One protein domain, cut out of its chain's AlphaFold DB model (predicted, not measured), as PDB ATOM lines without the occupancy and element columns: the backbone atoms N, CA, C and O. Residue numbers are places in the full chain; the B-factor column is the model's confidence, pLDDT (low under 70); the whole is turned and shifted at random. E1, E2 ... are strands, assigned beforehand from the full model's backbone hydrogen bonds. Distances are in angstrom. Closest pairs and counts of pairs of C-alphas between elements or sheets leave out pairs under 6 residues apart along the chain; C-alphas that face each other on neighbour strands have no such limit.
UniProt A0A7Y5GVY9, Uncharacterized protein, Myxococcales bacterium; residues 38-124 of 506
ATOM      1  N   THR A  38     -21.606 -21.712 -62.085       85.25
ATOM      2  CA  THR A  38     -21.763 -20.285 -62.395       85.25
ATOM      3  C   THR A  38     -23.137 -19.980 -62.995       85.25
ATOM      4  O   THR A  38     -23.590 -20.723 -63.867       85.25
ATOM      5  N   CYS A  39     -23.741 -18.863 -62.602       83.94
ATOM      6  CA  CYS A  39     -25.064 -18.397 -63.024       83.94
ATOM      7  C   CYS A  39     -25.037 -16.894 -63.352       83.94
ATOM      8  O   CYS A  39     -24.247 -16.150 -62.779       83.94
ATOM      9  N   GLY A  40     -25.883 -16.440 -64.278       81.62
ATOM     10  CA  GLY A  40     -26.171 -15.015 -64.493       81.62
ATOM     11  C   GLY A  40     -27.457 -14.563 -63.792       81.62
ATOM     12  O   GLY A  40     -27.657 -13.372 -63.567       81.62
ATOM     13  N   SER A  41     -28.329 -15.510 -63.446       83.56
ATOM     14  CA  SER A  41     -29.553 -15.318 -62.668       83.56
ATOM     15  C   SER A  41     -29.967 -16.627 -61.989       83.56
ATOM     16  O   SER A  41     -29.500 -17.702 -62.362       83.56
ATOM     17  N   SER A  42     -30.910 -16.581 -61.043       81.38
ATOM     18  CA  SER A  42     -31.460 -17.804 -60.431       81.38
ATOM     19  C   SER A  42     -32.177 -18.725 -61.430       81.38
ATOM     20  O   SER A  42     -32.309 -19.908 -61.150       81.38
ATOM     21  N   LYS A  43     -32.550 -18.241 -62.630       81.94
ATOM     22  CA  LYS A  43     -33.093 -19.085 -63.715       81.94
ATOM     23  C   LYS A  43     -32.058 -20.067 -64.289       81.94
ATOM     24  O   LYS A  43     -32.439 -21.066 -64.891       81.94
ATOM     25  N   ASP A  44     -30.762 -19.823 -64.076       82.31
ATOM     26  CA  ASP A  44     -29.682 -20.751 -64.449       82.31
ATOM     27  C   ASP A  44     -29.468 -21.864 -63.400       82.31
ATOM     28  O   ASP A  44     -28.671 -22.786 -63.615       82.31
ATOM     29  N   CYS A  45     -30.160 -21.781 -62.258       82.25
ATOM     30  CA  CYS A  45     -30.009 -22.684 -61.130       82.25
ATOM     31  C   CYS A  45     -31.209 -23.644 -61.007       82.25
ATOM     32  O   CYS A  45     -32.361 -23.232 -60.940       82.25
ATOM     33  N   ILE A  46     -30.940 -24.952 -60.965       79.69
ATOM     34  CA  ILE A  46     -31.959 -26.004 -60.847       79.69
ATOM     35  C   ILE A  46     -32.050 -26.412 -59.376       79.69
ATOM     36  O   ILE A  46     -31.080 -26.956 -58.840       79.69
ATOM     37  N   HIS A  47     -33.208 -26.165 -58.752       72.75
ATOM     38  CA  HIS A  47     -33.464 -26.391 -57.320       72.75
ATOM     39  C   HIS A  47     -32.407 -25.719 -56.412       72.75
ATOM     40  O   HIS A  47     -31.857 -26.343 -55.507       72.75
ATOM     41  N   SER A  48     -32.024 -24.481 -56.738       83.81
ATOM     42  CA  SER A  48     -30.946 -23.704 -56.100       83.81
ATOM     43  C   SER A  48     -31.092 -22.224 -56.496       83.81
ATOM     44  O   SER A  48     -31.766 -21.928 -57.481       83.81
ATOM     45  N   VAL A  49     -30.424 -21.301 -55.801       86.25
ATOM     46  CA  VAL A  49     -30.516 -19.842 -56.037       86.25
ATOM     47  C   VAL A  49     -29.164 -19.274 -56.472       86.25
ATOM     48  O   VAL A  49     -28.122 -19.736 -56.015       86.25
ATOM     49  N   CYS A  50     -29.142 -18.273 -57.359       87.50
ATOM     50  CA  CYS A  50     -27.894 -17.633 -57.784       87.50
ATOM     51  C   CYS A  50     -27.434 -16.585 -56.761       87.50
ATOM     52  O   CYS A  50     -28.123 -15.590 -56.540       87.50
ATOM     53  N   HIS A  51     -26.263 -16.777 -56.146       85.12
ATOM     54  CA  HIS A  51     -25.734 -15.838 -55.158       85.12
ATOM     55  C   HIS A  51     -25.249 -14.532 -55.834       85.12
ATOM     56  O   HIS A  51     -24.371 -14.582 -56.706       85.12
ATOM     57  N   PRO A  52     -25.764 -13.350 -55.432       77.81
ATOM     58  CA  PRO A  52     -25.726 -12.126 -56.244       77.81
ATOM     59  C   PRO A  52     -24.339 -11.495 -56.428       77.81
ATOM     60  O   PRO A  52     -24.164 -10.668 -57.319       77.81
ATOM     61  N   THR A  53     -23.347 -11.846 -55.601       78.50
ATOM     62  CA  THR A  53     -21.981 -11.295 -55.706       78.50
ATOM     63  C   THR A  53     -20.944 -12.287 -56.227       78.50
ATOM     64  O   THR A  53     -19.958 -11.865 -56.823       78.50
ATOM     65  N   SER A  54     -21.163 -13.593 -56.047       77.38
ATOM     66  CA  SER A  54     -20.247 -14.645 -56.522       77.38
ATOM     67  C   SER A  54     -20.658 -15.214 -57.876       77.38
ATOM     68  O   SER A  54     -19.831 -15.842 -58.532       77.38
ATOM     69  N   ASN A  55     -21.902 -14.979 -58.320       84.44
ATOM     70  CA  ASN A  55     -22.467 -15.540 -59.549       84.44
ATOM     71  C   ASN A  55     -22.392 -17.077 -59.567       84.44
ATOM     72  O   ASN A  55     -22.084 -17.678 -60.595       84.44
ATOM     73  N   ILE A  56     -22.631 -17.714 -58.414       84.88
ATOM     74  CA  ILE A  56     -22.607 -19.171 -58.224       84.88
ATOM     75  C   ILE A  56     -23.938 -19.627 -57.614       84.88
ATOM     76  O   ILE A  56     -24.456 -18.984 -56.703       84.88
ATOM     77  N   CYS A  57     -24.482 -20.743 -58.104       86.38
ATOM     78  CA  CYS A  57     -25.664 -21.376 -57.526       86.38
ATOM     79  C   CYS A  57     -25.347 -21.956 -56.140       86.38
ATOM     80  O   CYS A  57     -24.413 -22.748 -56.002       86.38
ATOM     81  N   VAL A  58     -26.167 -21.629 -55.149       85.94
ATOM     82  CA  VAL A  58     -26.123 -22.156 -53.776       85.94
ATOM     83  C   VAL A  58     -27.481 -22.756 -53.398       85.94
ATOM     84  O   VAL A  58     -28.463 -22.490 -54.092       85.94
ATOM     85  N   GLU A  59     -27.570 -23.576 -52.345       86.19
ATOM     86  CA  GLU A  59     -28.866 -24.162 -51.961       86.19
ATOM     87  C   GLU A  59     -29.844 -23.084 -51.481       86.19
ATOM     88  O   GLU A  59     -31.016 -23.132 -51.844       86.19
ATOM     89  N   CYS A  60     -29.359 -22.079 -50.744       85.88
ATOM     90  CA  CYS A  60     -30.195 -21.004 -50.216       85.88
ATOM     91  C   CYS A  60     -29.469 -19.664 -50.036       85.88
ATOM     92  O   CYS A  60     -28.256 -19.602 -49.847       85.88
ATOM     93  N   LEU A  61     -30.245 -18.579 -50.025       83.56
ATOM     94  CA  LEU A  61     -29.849 -17.258 -49.520       83.56
ATOM     95  C   LEU A  61     -30.676 -16.860 -48.284       83.56
ATOM     96  O   LEU A  61     -30.262 -16.023 -47.483       83.56
ATOM     97  N   SER A  62     -31.842 -17.482 -48.120       81.69
ATOM     98  CA  SER A  62     -32.846 -17.242 -47.095       81.69
ATOM     99  C   SER A  62     -33.478 -18.563 -46.640       81.69
ATOM    100  O   SER A  62     -33.338 -19.600 -47.284       81.69
ATOM    101  N   ILE A  63     -34.234 -18.537 -45.539       76.69
ATOM    102  CA  ILE A  63     -34.994 -19.712 -45.079       76.69
ATOM    103  C   ILE A  63     -36.055 -20.188 -46.091       76.69
ATOM    104  O   ILE A  63     -36.402 -21.365 -46.090       76.69
ATOM    105  N   ASN A  64     -36.537 -19.300 -46.968       80.19
ATOM    106  CA  ASN A  64     -37.598 -19.597 -47.935       80.19
ATOM    107  C   ASN A  64     -37.122 -20.477 -49.100       80.19
ATOM    108  O   ASN A  64     -37.939 -21.127 -49.744       80.19
ATOM    109  N   ASP A  65     -35.811 -20.530 -49.340       81.50
ATOM    110  CA  ASP A  65     -35.211 -21.365 -50.386       81.50
ATOM    111  C   ASP A  65     -35.101 -22.843 -49.953       81.50
ATOM    112  O   ASP A  65     -34.809 -23.723 -50.763       81.50
ATOM    113  N   CYS A  66     -35.347 -23.128 -48.669       81.56
ATOM    114  CA  CYS A  66     -35.225 -24.451 -48.075       81.56
ATOM    115  C   CYS A  66     -36.575 -25.165 -47.901       81.56
ATOM    116  O   CYS A  66     -37.626 -24.557 -47.706       81.56
ATOM    117  N   GLY A  67     -36.540 -26.502 -47.920       79.56
ATOM    118  CA  GLY A  67     -37.723 -27.336 -47.713       79.56
ATOM    119  C   GLY A  67     -38.303 -27.245 -46.295       79.56
ATOM    120  O   GLY A  67     -37.649 -26.826 -45.340       79.56
ATOM    121  N   THR A  68     -39.553 -27.689 -46.133       77.50
ATOM    122  CA  THR A  68     -40.282 -27.633 -44.854       77.50
ATOM    123  C   THR A  68     -39.505 -28.287 -43.702       77.50
ATOM    124  O   THR A  68     -39.366 -29.509 -43.650       77.50
ATOM    125  N   GLY A  69     -39.063 -27.476 -42.734       71.12
ATOM    126  CA  GLY A  69     -38.299 -27.921 -41.559       71.12
ATOM    127  C   GLY A  69     -36.775 -27.786 -41.682       71.12
ATOM    128  O   GLY A  69     -36.062 -28.144 -40.741       71.12
ATOM    129  N   GLN A  70     -36.278 -27.259 -42.802       81.62
ATOM    130  CA  GLN A  70     -34.887 -26.849 -42.986       81.62
ATOM    131  C   GLN A  70     -34.721 -25.336 -42.768       81.62
ATOM    132  O   GLN A  70     -35.682 -24.569 -42.799       81.62
ATOM    133  N   PHE A  71     -33.482 -24.928 -42.518       82.88
ATOM    134  CA  PHE A  71     -33.042 -23.558 -42.298       82.88
ATOM    135  C   PHE A  71     -31.817 -23.305 -43.175       82.88
ATOM    136  O   PHE A  71     -30.999 -24.206 -43.366       82.88
ATOM    137  N   CYS A  72     -31.678 -22.084 -43.685       83.19
ATOM    138  CA  CYS A  72     -30.502 -21.709 -44.457       83.19
ATOM    139  C   CYS A  72     -29.335 -21.374 -43.528       83.19
ATOM    140  O   CYS A  72     -29.428 -20.421 -42.756       83.19
ATOM    141  N   MET A  73     -28.245 -22.134 -43.621       83.00
ATOM    142  CA  MET A  73     -27.037 -21.960 -42.817       83.00
ATOM    143  C   MET A  73     -25.832 -21.894 -43.751       83.00
ATOM    144  O   MET A  73     -25.490 -22.882 -44.389       83.00
ATOM    145  N   GLY A  74     -25.201 -20.723 -43.880       73.75
ATOM    146  CA  GLY A  74     -23.999 -20.574 -44.716       73.75
ATOM    147  C   GLY A  74     -24.205 -20.872 -46.210       73.75
ATOM    148  O   GLY A  74     -23.241 -21.179 -46.904       73.75
ATOM    149  N   HIS A  75     -25.451 -20.742 -46.682       83.50
ATOM    150  CA  HIS A  75     -25.959 -21.098 -48.014       83.50
ATOM    151  C   HIS A  75     -26.305 -22.580 -48.278       83.50
ATOM    152  O   HIS A  75     -26.697 -22.899 -49.405       83.50
ATOM    153  N   ASP A  76     -26.253 -23.442 -47.256       84.31
ATOM    154  CA  ASP A  76     -26.737 -24.831 -47.303       84.31
ATOM    155  C   ASP A  76     -28.072 -24.992 -46.541       84.31
ATOM    156  O   ASP A  76     -28.297 -24.361 -45.500       84.31
ATOM    157  N   CYS A  77     -28.966 -25.864 -47.023       82.31
ATOM    158  CA  CYS A  77     -30.269 -26.107 -46.396       82.31
ATOM    159  C   CYS A  77     -30.206 -27.234 -45.356       82.31
ATOM    160  O   CYS A  77     -30.385 -28.418 -45.659       82.31
ATOM    161  N   VAL A  78     -30.025 -26.878 -44.084       81.44
ATOM    162  CA  VAL A  78     -29.833 -27.843 -42.990       81.44
ATOM    163  C   VAL A  78     -31.087 -28.026 -42.135       81.44
ATOM    164  O   VAL A  78     -31.822 -27.083 -41.854       81.44
ATOM    165  N   THR A  79     -31.345 -29.246 -41.667       82.75
ATOM    166  CA  THR A  79     -32.414 -29.499 -40.685       82.75
ATOM    167  C   THR A  79     -31.985 -28.976 -39.315       82.75
ATOM    168  O   THR A  79     -30.972 -29.426 -38.779       82.75
ATOM    169  N   ALA A  80     -32.756 -28.064 -38.718       72.88
ATOM    170  CA  ALA A  80     -32.386 -27.479 -37.431       72.88
ATOM    171  C   ALA A  80     -32.342 -28.512 -36.294       72.88
ATOM    172  O   ALA A  80     -33.307 -29.234 -36.026       72.88
ATOM    173  N   VAL A  81     -31.231 -28.511 -35.557       82.25
ATOM    174  CA  VAL A  81     -31.088 -29.239 -34.294       82.25
ATOM    175  C   VAL A  81     -31.415 -28.282 -33.154       82.25
ATOM    176  O   VAL A  81     -30.660 -27.353 -32.884       82.25
ATOM    177  N   ALA A  82     -32.545 -28.498 -32.476       81.88
ATOM    178  CA  ALA A  82     -32.943 -27.673 -31.337       81.88
ATOM    179  C   ALA A  82     -31.963 -27.818 -30.158       81.88
ATOM    180  O   ALA A  82     -31.565 -28.930 -29.793       81.88
ATOM    181  N   CYS A  83     -31.619 -26.702 -29.521       83.31
ATOM    182  CA  CYS A  83     -30.620 -26.635 -28.462       83.31
ATOM    183  C   CYS A  83     -31.100 -25.820 -27.253       83.31
ATOM    184  O   CYS A  83     -32.034 -25.028 -27.326       83.31
ATOM    185  N   THR A  84     -30.460 -26.042 -26.102       85.25
ATOM    186  CA  THR A  84     -30.623 -25.208 -24.891       85.25
ATOM    187  C   THR A  84     -29.282 -24.797 -24.270       85.25
ATOM    188  O   THR A  84     -29.243 -24.094 -23.262       85.25
ATOM    189  N   SER A  85     -28.175 -25.275 -24.847       86.19
ATOM    190  CA  SER A  85     -26.789 -24.886 -24.575       86.19
ATOM    191  C   SER A  85     -25.874 -25.532 -25.621       86.19
ATOM    192  O   SER A  85     -26.236 -26.570 -26.178       86.19
ATOM    193  N   ASP A  86     -24.658 -25.013 -25.808       85.62
ATOM    194  CA  ASP A  86     -23.656 -25.557 -26.752       85.62
ATOM    195  C   ASP A  86     -23.348 -27.049 -26.532       85.62
ATOM    196  O   ASP A  86     -22.950 -27.769 -27.439       85.62
ATOM    197  N   LYS A  87     -23.587 -27.573 -25.321       85.56
ATOM    198  CA  LYS A  87     -23.406 -29.003 -25.000       85.56
ATOM    199  C   LYS A  87     -24.338 -29.927 -25.786       85.56
ATOM    200  O   LYS A  87     -24.103 -31.134 -25.811       85.56
ATOM    201  N   ASN A  88     -25.402 -29.381 -26.369       86.81
ATOM    202  CA  ASN A  88     -26.343 -30.086 -27.230       86.81
ATOM    203  C   ASN A  88     -25.969 -29.990 -28.722       86.81
ATOM    204  O   ASN A  88     -26.594 -30.675 -29.525       86.81
ATOM    205  N   CYS A  89     -24.943 -29.204 -29.066       84.94
ATOM    206  CA  CYS A  89     -24.495 -28.909 -30.424       84.94
ATOM    207  C   CYS A  89     -23.079 -29.482 -30.648       84.94
ATOM    208  O   CYS A  89     -22.078 -28.824 -30.365       84.94
ATOM    209  N   PRO A  90     -22.939 -30.749 -31.085       81.06
ATOM    210  CA  PRO A  90     -21.634 -31.399 -31.197       81.06
ATOM    211  C   PRO A  90     -20.794 -30.803 -32.341       81.06
ATOM    212  O   PRO A  90     -20.903 -31.227 -33.484       81.06
ATOM    213  N   GLY A  91     -19.916 -29.853 -32.002       76.75
ATOM    214  CA  GLY A  91     -19.074 -29.126 -32.965       76.75
ATOM    215  C   GLY A  91     -19.647 -27.778 -33.418       76.75
ATOM    216  O   GLY A  91     -19.045 -27.136 -34.267       76.75
ATOM    217  N   GLN A  92     -20.762 -27.352 -32.823       86.25
ATOM    218  CA  GLN A  92     -21.515 -26.137 -33.148       86.25
ATOM    219  C   GLN A  92     -21.816 -25.332 -31.870       86.25
ATOM    220  O   GLN A  92     -21.605 -25.806 -30.750       86.25
ATOM    221  N   LEU A  93     -22.316 -24.111 -32.033       87.19
ATOM    222  CA  LEU A  93     -22.801 -23.226 -30.972       87.19
ATOM    223  C   LEU A  93     -24.324 -23.327 -30.864       87.19
ATOM    224  O   LEU A  93     -24.993 -23.637 -31.844       87.19
ATOM    225  N   CYS A  94     -24.883 -23.055 -29.688       89.12
ATOM    226  CA  CYS A  94     -26.324 -22.905 -29.527       89.12
ATOM    227  C   CYS A  94     -26.695 -21.426 -29.634       89.12
ATOM    228  O   CYS A  94     -26.328 -20.641 -28.757       89.12
ATOM    229  N   ASP A  95     -27.426 -21.050 -30.682       86.00
ATOM    230  CA  ASP A  95     -27.954 -19.694 -30.805       86.00
ATOM    231  C   ASP A  95     -29.009 -19.459 -29.700       86.00
ATOM    232  O   ASP A  95     -29.989 -20.212 -29.625       86.00
ATOM    233  N   PRO A  96     -28.818 -18.474 -28.801       78.75
ATOM    234  CA  PRO A  96     -29.714 -18.258 -27.669       78.75
ATOM    235  C   PRO A  96     -31.061 -17.641 -28.069       78.75
ATOM    236  O   PRO A  96     -32.035 -17.826 -27.339       78.75
ATOM    237  N   ASP A  97     -31.121 -16.941 -29.204       81.62
ATOM    238  CA  ASP A  97     -32.315 -16.249 -29.687       81.62
ATOM    239  C   ASP A  97     -33.161 -17.185 -30.566       81.62
ATOM    240  O   ASP A  97     -34.388 -17.219 -30.452       81.62
ATOM    241  N   LEU A  98     -32.508 -18.020 -31.383       79.75
ATOM    242  CA  LEU A  98     -33.159 -18.994 -32.268       79.75
ATOM    243  C   LEU A  98     -33.371 -20.376 -31.620       79.75
ATOM    244  O   LEU A  98     -34.199 -21.152 -32.095       79.75
ATOM    245  N   SER A  99     -32.662 -20.701 -30.532       86.62
ATOM    246  CA  SER A  99     -32.690 -22.018 -29.859       86.62
ATOM    247  C   SER A  99     -32.348 -23.207 -30.776       86.62
ATOM    248  O   SER A  99     -32.844 -24.324 -30.582       86.62
ATOM    249  N   ILE A 100     -31.478 -22.985 -31.766       86.00
ATOM    250  CA  ILE A 100     -30.975 -23.998 -32.707       86.00
ATOM    251  C   ILE A 100     -29.443 -24.014 -32.729       86.00
ATOM    252  O   ILE A 100     -28.794 -23.018 -32.410       86.00
ATOM    253  N   CYS A 101     -28.861 -25.154 -33.093       85.88
ATOM    254  CA  CYS A 101     -27.425 -25.248 -33.323       85.88
ATOM    255  C   CYS A 101     -27.026 -24.503 -34.605       85.88
ATOM    256  O   CYS A 101     -27.692 -24.648 -35.628       85.88
ATOM    257  N   VAL A 102     -25.940 -23.733 -34.531       87.50
ATOM    258  CA  VAL A 102     -25.357 -22.910 -35.603       87.50
ATOM    259  C   VAL A 102     -23.833 -23.056 -35.601       87.50
ATOM    260  O   VAL A 102     -23.236 -23.299 -34.552       87.50
ATOM    261  N   ASP A 103     -23.167 -22.888 -36.742       85.31
ATOM    262  CA  ASP A 103     -21.695 -22.881 -36.794       85.31
ATOM    263  C   ASP A 103     -21.110 -21.609 -36.163       85.31
ATOM    264  O   ASP A 103     -20.026 -21.630 -35.576       85.31
ATOM    265  N   CYS A 104     -21.830 -20.489 -36.255       86.81
ATOM    266  CA  CYS A 104     -21.383 -19.195 -35.759       86.81
ATOM    267  C   CYS A 104     -22.540 -18.317 -35.267       86.81
ATOM    268  O   CYS A 104     -23.647 -18.364 -35.787       86.81
ATOM    269  N   ILE A 105     -22.248 -17.453 -34.290       83.94
ATOM    270  CA  ILE A 105     -23.132 -16.340 -33.871       83.94
ATOM    271  C   ILE A 105     -22.520 -14.985 -34.287       83.94
ATOM    272  O   ILE A 105     -23.189 -13.964 -34.401       83.94
ATOM    273  N   THR A 106     -21.209 -14.965 -34.538       83.38
ATOM    274  CA  THR A 106     -20.435 -13.790 -34.962       83.38
ATOM    275  C   THR A 106     -19.259 -14.247 -35.822       83.38
ATOM    276  O   THR A 106     -18.816 -15.393 -35.703       83.38
ATOM    277  N   ALA A 107     -18.692 -13.348 -36.633       78.56
ATOM    278  CA  ALA A 107     -17.556 -13.650 -37.513       78.56
ATOM    279  C   ALA A 107     -16.323 -14.236 -36.786       78.56
ATOM    280  O   ALA A 107     -15.578 -15.012 -37.371       78.56
ATOM    281  N   SER A 108     -16.124 -13.934 -35.495       81.00
ATOM    282  CA  SER A 108     -15.008 -14.475 -34.700       81.00
ATOM    283  C   SER A 108     -15.113 -15.971 -34.380       81.00
ATOM    284  O   SER A 108     -14.160 -16.535 -33.846       81.00
ATOM    285  N   HIS A 109     -16.256 -16.603 -34.652       84.12
ATOM    286  CA  HIS A 109     -16.440 -18.048 -34.492       84.12
ATOM    287  C   HIS A 109     -15.984 -18.844 -35.725       84.12
ATOM    288  O   HIS A 109     -15.766 -20.049 -35.621       84.12
ATOM    289  N   CYS A 110     -15.774 -18.179 -36.864       82.50
ATOM    290  CA  CYS A 110     -15.311 -18.806 -38.093       82.50
ATOM    291  C   CYS A 110     -13.777 -18.901 -38.135       82.50
ATOM    292  O   CYS A 110     -13.055 -17.980 -37.747       82.50
ATOM    293  N   THR A 111     -13.256 -20.047 -38.580       77.75
ATOM    294  CA  THR A 111     -11.809 -20.291 -38.682       77.75
ATOM    295  C   THR A 111     -11.205 -19.665 -39.936       77.75
ATOM    296  O   THR A 111     -11.887 -19.510 -40.945       77.75
ATOM    297  N   VAL A 112      -9.896 -19.377 -39.899       56.88
ATOM    298  CA  VAL A 112      -9.128 -18.751 -40.995       56.88
ATOM    299  C   VAL A 112      -9.388 -19.451 -42.339       56.88
ATOM    300  O   VAL A 112      -8.898 -20.553 -42.571       56.88
ATOM    301  N   GLY A 113     -10.174 -18.795 -43.197       59.62
ATOM    302  CA  GLY A 113     -10.717 -19.335 -44.450       59.62
ATOM    303  C   GLY A 113     -12.169 -18.891 -44.675       59.62
ATOM    304  O   GLY A 113     -12.509 -18.429 -45.759       59.62
ATOM    305  N   ALA A 114     -12.987 -18.914 -43.619       63.09
ATOM    306  CA  ALA A 114     -14.315 -18.305 -43.583       63.09
ATOM    307  C   ALA A 114     -14.262 -17.030 -42.728       63.09
ATOM    308  O   ALA A 114     -13.908 -17.083 -41.550       63.09
ATOM    309  N   ALA A 115     -14.553 -15.874 -43.327       65.06
ATOM    310  CA  ALA A 115     -14.386 -14.565 -42.686       65.06
ATOM    311  C   ALA A 115     -15.703 -13.963 -42.173       65.06
ATOM    312  O   ALA A 115     -15.676 -13.000 -41.405       65.06
ATOM    313  N   PHE A 116     -16.845 -14.520 -42.582       79.00
ATOM    314  CA  PHE A 116     -18.165 -13.966 -42.304       79.00
ATOM    315  C   PHE A 116     -19.089 -15.023 -41.705       79.00
ATOM    316  O   PHE A 116     -19.039 -16.195 -42.075       79.00
ATOM    317  N   CYS A 117     -19.944 -14.583 -40.786       83.50
ATOM    318  CA  CYS A 117     -21.036 -15.383 -40.254       83.50
ATOM    319  C   CYS A 117     -22.338 -14.900 -40.893       83.50
ATOM    320  O   CYS A 117     -22.693 -13.733 -40.720       83.50
ATOM    321  N   VAL A 118     -23.017 -15.767 -41.643       81.19
ATOM    322  CA  VAL A 118     -24.245 -15.449 -42.383       81.19
ATOM    323  C   VAL A 118     -25.289 -16.515 -42.067       81.19
ATOM    324  O   VAL A 118     -25.062 -17.704 -42.286       81.19
ATOM    325  N   SER A 119     -26.426 -16.087 -41.510       78.56
ATOM    326  CA  SER A 119     -27.542 -16.967 -41.119       78.56
ATOM    327  C   SER A 119     -27.108 -18.166 -40.257       78.56
ATOM    328  O   SER A 119     -27.555 -19.292 -40.446       78.56
ATOM    329  N   GLY A 120     -26.172 -17.941 -39.331       78.94
ATOM    330  CA  GLY A 120     -25.626 -18.979 -38.452       78.94
ATOM    331  C   GLY A 120     -24.549 -19.884 -39.071       78.94
ATOM    332  O   GLY A 120     -23.980 -20.703 -38.356       78.94
ATOM    333  N   GLY A 121     -24.239 -19.753 -40.366       82.88
ATOM    334  CA  GLY A 121     -23.186 -20.520 -41.042       82.88
ATOM    335  C   GLY A 121     -21.943 -19.690 -41.366       82.88
ATOM    336  O   GLY A 121     -22.021 -18.482 -41.608       82.88
ATOM    337  N   CYS A 122     -20.781 -20.340 -41.385       83.06
ATOM    338  CA  CYS A 122     -19.507 -19.700 -41.712       83.06
ATOM    339  C   CYS A 122     -19.237 -19.705 -43.221       83.06
ATOM    340  O   CYS A 122     -19.055 -20.768 -43.807       83.06
ATOM    341  N   VAL A 123     -19.119 -18.523 -43.833       78.88
ATOM    342  CA  VAL A 123     -18.865 -18.370 -45.278       78.88
ATOM    343  C   VAL A 123     -17.531 -17.671 -45.570       78.88
ATOM    344  O   VAL A 123     -17.070 -16.793 -44.830       78.88
ATOM    345  N   SER A 124     -16.882 -18.084 -46.660       71.50
ATOM    346  CA  SER A 124     -15.682 -17.448 -47.216       71.50
ATOM    347  C   SER A 124     -16.028 -16.212 -48.052       71.50
ATOM    348  O   SER A 124     -17.161 -16.050 -48.500       71.50
TER     349      SER A 124
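Overview. This is residues 38 to 124 of the 506 residues of an uncharacterized protein of Myxococcales bacterium (UniProt A0A7Y5GVY9). This domain has little regular structure: three small two-stranded hairpins set among loops, with E3-E4 near the middle, E1-E2 towards one end, and E5-E6 meeting E3 at Met 73. Residues 80 to 115, without a named element, make the other end and lead back to E5. The printed part has 87 residues, no named helix and six strands, E1 to E6, in three antiparallel sheets; the class is all strand, with 20 residues in named elements. It is compact, with radius of gyration of the C-alphas 13.7 A and spans of 41, 32 and 18 A.

Arrangement. E3, residues 70 to 73, and E4, residues 76 to 79, form an antiparallel hairpin; N 71 and O 78 are 2.8 A apart, within hydrogen-bond range. The closest C-alphas of E3 and E6, residues 121 to 123, are those of Met 73 and Gly 121, 4.5 A apart. E5, residues 116 to 118, forms a hairpin with E6, N 118 and O 121 within hydrogen-bond range at 2.9 A. E1, residues 49 to 51, and E2, residues 56 to 58, form another, with N 51 and O 56 at 2.9 A.

Along the chain. E3 spans 9.2 A, E4 9.9 A. E1 begins at C-alpha 49 (-30.516, -19.842, -56.037); E6 ends at C-alpha 123 (-18.865, -18.370, -45.278).

Size, cuts and confidence. The printed part has no cut. The links E2 to E3 and E4 to E5 are long. Residues 112 to 115 have pLDDT under 70.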